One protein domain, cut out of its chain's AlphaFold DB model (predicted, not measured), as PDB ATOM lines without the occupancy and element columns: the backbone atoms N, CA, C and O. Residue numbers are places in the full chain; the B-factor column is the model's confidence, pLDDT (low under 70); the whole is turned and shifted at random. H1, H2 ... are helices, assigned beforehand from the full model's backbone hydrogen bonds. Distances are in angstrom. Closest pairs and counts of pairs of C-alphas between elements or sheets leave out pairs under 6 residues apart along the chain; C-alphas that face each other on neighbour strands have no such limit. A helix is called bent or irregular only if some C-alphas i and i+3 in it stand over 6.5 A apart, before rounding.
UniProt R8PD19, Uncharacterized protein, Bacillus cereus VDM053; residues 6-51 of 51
ATOM      1  N   ALA A   6     -48.704 -51.010  29.535       94.38
ATOM      2  CA  ALA A   6     -48.593 -52.362  28.978       94.38
ATOM      3  C   ALA A   6     -48.609 -52.408  27.435       94.38
ATOM      4  O   ALA A   6     -48.353 -53.451  26.849       94.38
ATOM      5  N   ASN A   7     -48.925 -51.288  26.774       95.38
ATOM      6  CA  ASN A   7     -48.871 -51.155  25.318       95.38
ATOM      7  C   ASN A   7     -47.572 -50.482  24.827       95.38
ATOM      8  O   ASN A   7     -47.469 -50.168  23.641       95.38
ATOM      9  N   MET A   8     -46.629 -50.167  25.722       95.50
ATOM     10  CA  MET A   8     -45.293 -49.701  25.335       95.50
ATOM     11  C   MET A   8     -44.497 -50.854  24.714       95.50
ATOM     12  O   MET A   8     -44.834 -52.018  24.901       95.50
ATOM     13  N   THR A   9     -43.468 -50.534  23.933       96.62
ATOM     14  CA  THR A   9     -42.622 -51.551  23.304       96.62
ATOM     15  C   THR A   9     -41.727 -52.223  24.346       96.62
ATOM     16  O   THR A   9     -41.063 -51.533  25.119       96.62
ATOM     17  N   ASP A  10     -41.676 -53.557  24.338       95.50
ATOM     18  CA  ASP A  10     -40.887 -54.351  25.297       95.50
ATOM     19  C   ASP A  10     -39.366 -54.121  25.180       95.50
ATOM     20  O   ASP A  10     -38.622 -54.404  26.117       95.50
ATOM     21  N   ASP A  11     -38.895 -53.607  24.040       97.12
ATOM     22  CA  ASP A  11     -37.485 -53.336  23.727       97.12
ATOM     23  C   ASP A  11     -37.103 -51.850  23.844       97.12
ATOM     24  O   ASP A  11     -36.071 -51.425  23.325       97.12
ATOM     25  N   ALA A  12     -37.917 -51.036  24.525       97.00
ATOM     26  CA  ALA A  12     -37.584 -49.636  24.764       97.00
ATOM     27  C   ALA A  12     -36.361 -49.496  25.689       97.00
ATOM     28  O   ALA A  12     -36.406 -49.873  26.859       97.00
ATOM     29  N   ASP A  13     -35.300 -48.846  25.204       98.19
ATOM     30  CA  ASP A  13     -34.114 -48.542  26.019       98.19
ATOM     31  C   ASP A  13     -34.396 -47.496  27.114       98.19
ATOM     32  O   ASP A  13     -33.741 -47.466  28.157       98.19
ATOM     33  N   ILE A  14     -35.347 -46.587  26.862       97.12
ATOM     34  CA  ILE A  14     -35.717 -45.489  27.763       97.12
ATOM     35  C   ILE A  14     -37.230 -45.271  27.707       97.12
ATOM     36  O   ILE A  14     -37.808 -45.101  26.634       97.12
ATOM     37  N   ILE A  15     -37.856 -45.174  28.882       95.50
ATOM     38  CA  ILE A  15     -39.274 -44.838  29.041       95.50
ATOM     39  C   ILE A  15     -39.394 -43.555  29.864       95.50
ATOM     40  O   ILE A  15     -38.819 -43.433  30.943       95.50
ATOM     41  N   THR A  16     -40.164 -42.586  29.364       96.88
ATOM     42  CA  THR A  16     -40.532 -41.369  30.105       96.88
ATOM     43  C   THR A  16     -42.037 -41.343  30.326       96.88
ATOM     44  O   THR A  16     -42.814 -41.353  29.373       96.88
ATOM     45  N   VAL A  17     -42.452 -41.251  31.589       96.31
ATOM     46  CA  VAL A  17     -43.851 -41.049  31.969       96.31
ATOM     47  C   VAL A  17     -44.031 -39.601  32.407       96.31
ATOM     48  O   VAL A  17     -43.455 -39.172  33.401       96.31
ATOM     49  N   PHE A  18     -44.867 -38.856  31.685       97.62
ATOM     50  CA  PHE A  18     -45.241 -37.491  32.046       97.62
ATOM     51  C   PHE A  18     -46.748 -37.433  32.324       97.62
ATOM     52  O   PHE A  18     -47.566 -37.454  31.406       97.62
ATOM     53  N   GLY A  19     -47.115 -37.404  33.605       95.62
ATOM     54  CA  GLY A  19     -48.505 -37.439  34.063       95.62
ATOM     55  C   GLY A  19     -48.705 -36.723  35.399       95.62
ATOM     56  O   GLY A  19     -47.787 -36.091  35.913       95.62
ATOM     57  N   GLY A  20     -49.922 -36.802  35.944       96.69
ATOM     58  CA  GLY A  20     -50.305 -36.195  37.225       96.69
ATOM     59  C   GLY A  20     -51.053 -34.864  37.108       96.69
ATOM     60  O   GLY A  20     -51.919 -34.581  37.932       96.69
ATOM     61  N   THR A  21     -50.821 -34.074  36.053       98.25
ATOM     62  CA  THR A  21     -51.538 -32.796  35.854       98.25
ATOM     63  C   THR A  21     -53.052 -32.989  35.739       98.25
ATOM     64  O   THR A  21     -53.823 -32.243  36.338       98.25
ATOM     65  N   ASN A  22     -53.491 -34.006  34.990       97.00
ATOM     66  CA  ASN A  22     -54.916 -34.292  34.813       97.00
ATOM     67  C   ASN A  22     -55.541 -34.903  36.071       97.00
ATOM     68  O   ASN A  22     -56.702 -34.623  36.350       97.00
ATOM     69  N   ASP A  23     -54.796 -35.708  36.827       97.50
ATOM     70  CA  ASP A  23     -55.245 -36.285  38.096       97.50
ATOM     71  C   ASP A  23     -55.507 -35.175  39.125       97.50
ATOM     72  O   ASP A  23     -56.576 -35.140  39.734       97.50
ATOM     73  N   TYR A  24     -54.597 -34.197  39.217       97.56
ATOM     74  CA  TYR A  24     -54.801 -32.983  40.011       97.56
ATOM     75  C   TYR A  24     -56.003 -32.166  39.509       97.56
ATOM     76  O   TYR A  24     -56.898 -31.840  40.288       97.56
ATOM     77  N   GLY A  25     -56.068 -31.879  38.204       98.06
ATOM     78  CA  GLY A  25     -57.136 -31.063  37.614       98.06
ATOM     79  C   GLY A  25     -58.538 -31.676  37.723       98.06
ATOM     80  O   GLY A  25     -59.518 -30.942  37.815       98.06
ATOM     81  N   ASN A  26     -58.644 -33.007  37.759       97.25
ATOM     82  CA  ASN A  26     -59.908 -33.728  37.942       97.25
ATOM     83  C   ASN A  26     -60.168 -34.132  39.402       97.25
ATOM     84  O   ASN A  26     -61.109 -34.877  39.665       97.25
ATOM     85  N   THR A  27     -59.380 -33.628  40.359       97.38
ATOM     86  CA  THR A  27     -59.561 -33.889  41.799       97.38
ATOM     87  C   THR A  27     -59.566 -35.387  42.136       97.38
ATOM     88  O   THR A  27     -60.362 -35.856  42.952       97.38
ATOM     89  N   VAL A  28     -58.689 -36.165  41.495       97.44
ATOM     90  CA  VAL A  28     -58.501 -37.581  41.833       97.44
ATOM     91  C   VAL A  28     -57.996 -37.681  43.274       97.44
ATOM     92  O   VAL A  28     -57.093 -36.949  43.681       97.44
ATOM     93  N   THR A  29     -58.576 -38.589  44.057       98.12
ATOM     94  CA  THR A  29     -58.149 -38.829  45.439       98.12
ATOM     95  C   THR A  29     -56.682 -39.252  45.471       98.12
ATOM     96  O   THR A  29     -56.303 -40.211  44.799       98.12
ATOM     97  N   LEU A  30     -55.868 -38.574  46.287       97.94
ATOM     98  CA  LEU A  30     -54.433 -38.855  46.383       97.94
ATOM     99  C   LEU A  30     -54.166 -40.301  46.833       97.94
ATOM    100  O   LEU A  30     -53.391 -41.008  46.205       97.94
ATOM    101  N   GLY A  31     -54.888 -40.768  47.852       97.50
ATOM    102  CA  GLY A  31     -54.706 -42.100  48.419       97.50
ATOM    103  C   GLY A  31     -53.637 -42.118  49.507       97.50
ATOM    104  O   GLY A  31     -53.458 -41.139  50.231       97.50
ATOM    105  N   THR A  32     -52.990 -43.268  49.671       98.00
ATOM    106  CA  THR A  32     -51.883 -43.451  50.609       98.00
ATOM    107  C   THR A  32     -50.690 -44.041  49.880       98.00
ATOM    108  O   THR A  32     -50.846 -44.875  48.989       98.00
ATOM    109  N   ILE A  33     -49.491 -43.677  50.328       97.31
ATOM    110  CA  ILE A  33     -48.239 -43.993  49.633       97.31
ATOM    111  C   ILE A  33     -47.957 -45.494  49.462       97.31
ATOM    112  O   ILE A  33     -47.217 -45.877  48.568       97.31
ATOM    113  N   ASN A  34     -48.570 -46.353  50.283       97.19
ATOM    114  CA  ASN A  34     -48.420 -47.813  50.210       97.19
ATOM    115  C   ASN A  34     -49.619 -48.514  49.540       97.19
ATOM    116  O   ASN A  34     -49.710 -49.740  49.571       97.19
ATOM    117  N   SER A  35     -50.581 -47.759  49.002       97.56
ATOM    118  CA  SER A  35     -51.769 -48.315  48.350       97.56
ATOM    119  C   SER A  35     -51.423 -48.970  47.011       97.56
ATOM    120  O   SER A  35     -50.472 -48.577  46.344       97.56
ATOM    121  N   VAL A  36     -52.241 -49.932  46.584       96.50
ATOM    122  CA  VAL A  36     -52.263 -50.480  45.211       96.50
ATOM    123  C   VAL A  36     -53.626 -50.274  44.539       96.50
ATOM    124  O   VAL A  36     -53.904 -50.815  43.470       96.50
ATOM    125  N   ASP A  37     -54.505 -49.488  45.167       96.56
ATOM    126  CA  ASP A  37     -55.804 -49.132  44.606       96.56
ATOM    127  C   ASP A  37     -55.641 -48.123  43.461       96.56
ATOM    128  O   ASP A  37     -55.419 -46.927  43.675       96.56
ATOM    129  N   THR A  38     -55.805 -48.613  42.234       95.94
ATOM    130  CA  THR A  38     -55.712 -47.816  41.000       95.94
ATOM    131  C   THR A  38     -56.806 -46.750  40.837       95.94
ATOM    132  O   THR A  38     -56.739 -45.957  39.892       95.94
ATOM    133  N   GLY A  39     -57.799 -46.705  41.735       95.94
ATOM    134  CA  GLY A  39     -58.761 -45.606  41.848       95.94
ATOM    135  C   GLY A  39     -58.193 -44.344  42.512       95.94
ATOM    136  O   GLY A  39     -58.800 -43.278  42.410       95.94
ATOM    137  N   THR A  40     -57.025 -44.445  43.156       97.44
ATOM    138  CA  THR A  40     -56.301 -43.327  43.781       97.44
ATOM    139  C   THR A  40     -54.998 -43.029  43.047       97.44
ATOM    140  O   THR A  40     -54.456 -43.904  42.370       97.44
ATOM    141  N   PHE A  41     -54.481 -41.806  43.177       98.00
ATOM    142  CA  PHE A  41     -53.238 -41.406  42.514       98.00
ATOM    143  C   PHE A  41     -52.038 -42.248  42.972       98.00
ATOM    144  O   PHE A  41     -51.381 -42.856  42.129       98.00
ATOM    145  N   ASP A  42     -51.792 -42.344  44.282       97.81
ATOM    146  CA  ASP A  42     -50.655 -43.092  44.834       97.81
ATOM    147  C   ASP A  42     -50.747 -44.581  44.482       97.81
ATOM    148  O   ASP A  42     -49.760 -45.189  44.076       97.81
ATOM    149  N   GLY A  43     -51.947 -45.168  44.554       98.00
ATOM    150  CA  GLY A  43     -52.136 -46.568  44.177       98.00
ATOM    151  C   GLY A  43     -51.916 -46.820  42.686       98.00
ATOM    152  O   GLY A  43     -51.253 -47.787  42.312       98.00
ATOM    153  N   ALA A  44     -52.404 -45.929  41.820       97.94
ATOM    154  CA  ALA A  44     -52.170 -46.023  40.383       97.94
ATOM    155  C   ALA A  44     -50.690 -45.824  40.013       97.94
ATOM    156  O   ALA A  44     -50.197 -46.522  39.123       97.94
ATOM    157  N   LEU A  45     -49.992 -44.905  40.688       97.69
ATOM    158  CA  LEU A  45     -48.561 -44.661  40.508       97.69
ATOM    159  C   LEU A  45     -47.727 -45.864  40.961       97.69
ATOM    160  O   LEU A  45     -46.825 -46.274  40.239       97.69
ATOM    161  N   ASN A  46     -48.069 -46.476  42.095       97.38
ATOM    162  CA  ASN A  46     -47.385 -47.675  42.579       97.38
ATOM    163  C   ASN A  46     -47.497 -48.837  41.585       97.38
ATOM    164  O   ASN A  46     -46.491 -49.471  41.279       97.38
ATOM    165  N   ILE A  47     -48.690 -49.079  41.027       97.25
ATOM    166  CA  ILE A  47     -48.877 -50.093  39.976       97.25
ATOM    167  C   ILE A  47     -48.078 -49.743  38.714       97.25
ATOM    168  O   ILE A  47     -47.416 -50.607  38.152       97.25
ATOM    169  N   LEU A  48     -48.083 -48.475  38.293       96.81
ATOM    170  CA  LEU A  48     -47.323 -48.025  37.123       96.81
ATOM    171  C   LEU A  48     -45.808 -48.226  37.285       96.81
ATOM    172  O   LEU A  48     -45.140 -48.597  36.326       96.81
ATOM    173  N   CYS A  49     -45.262 -47.968  38.476       95.62
ATOM    174  CA  CYS A  49     -43.840 -48.153  38.766       95.62
ATOM    175  C   CYS A  49     -43.450 -49.621  38.993       95.62
ATOM    176  O   CYS A  49     -42.272 -49.944  38.857       95.62
ATOM    177  N   ALA A  50     -44.402 -50.488  39.348       94.75
ATOM    178  CA  ALA A  50     -44.163 -51.921  39.491       94.75
ATOM    179  C   ALA A  50     -43.984 -52.624  38.134       94.75
ATOM    180  O   ALA A  50     -43.186 -53.558  38.058       94.75
ATOM    181  N   GLY A  51     -44.665 -52.130  37.088       88.94
ATOM    182  CA  GLY A  51     -44.712 -52.776  35.773       88.94
ATOM    183  C   GLY A  51     -45.672 -53.960  35.739       88.94
ATOM    184  O   GLY A  51     -45.717 -54.749  36.703       88.94
TER     185      GLY A  51
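Overview. This is residues 6 to 51 of the 51 residues of an uncharacterized protein of Bacillus cereus VDM053 (UniProt R8PD19). There is little regular structure here: H2, one short helix, forms the core of a small body, the loop of residues 26 to 40 wraps round the end where H2 begins, and the shorter H1 sits near that same end. Residues 7 to 16 stick out from this body as a free, bent arm. The printed part has 46 residues, with two named helices in the order H1, H2 and no named strand; the class is all helix, but the helices hold only 15 of the 46 residues. The whole is loose, with a radius of gyration of the C-alphas of 12.0 A, and spans 34 by 22 by 14 A.

Arrangement. H2, residues 41 to 50, and H1, residues 21 to 25, are close but not clearly touching; their closest C-alphas, those of Phe 41 and Asp 23, are 7.1 A apart. In both helices every O i to N i+4 pair is within hydrogen-bond range.

Along the chain. H2 runs 14.2 A from C-alpha 41 at (-53.238, -41.406, 42.514) to C-alpha 50 at (-44.163, -51.921, 39.491). H1 begins at C-alpha 21 at (-51.538, -32.796, 35.854) and measures 6.1 A.

Size, cuts and confidence. The C-alphas farthest apart, of Asp 11 and Thr 27, are 34.5 A apart. The link from H1 to H2 is long, 15 residues. The printed part has no cut, and no printed residue is under 70 in pLDDT.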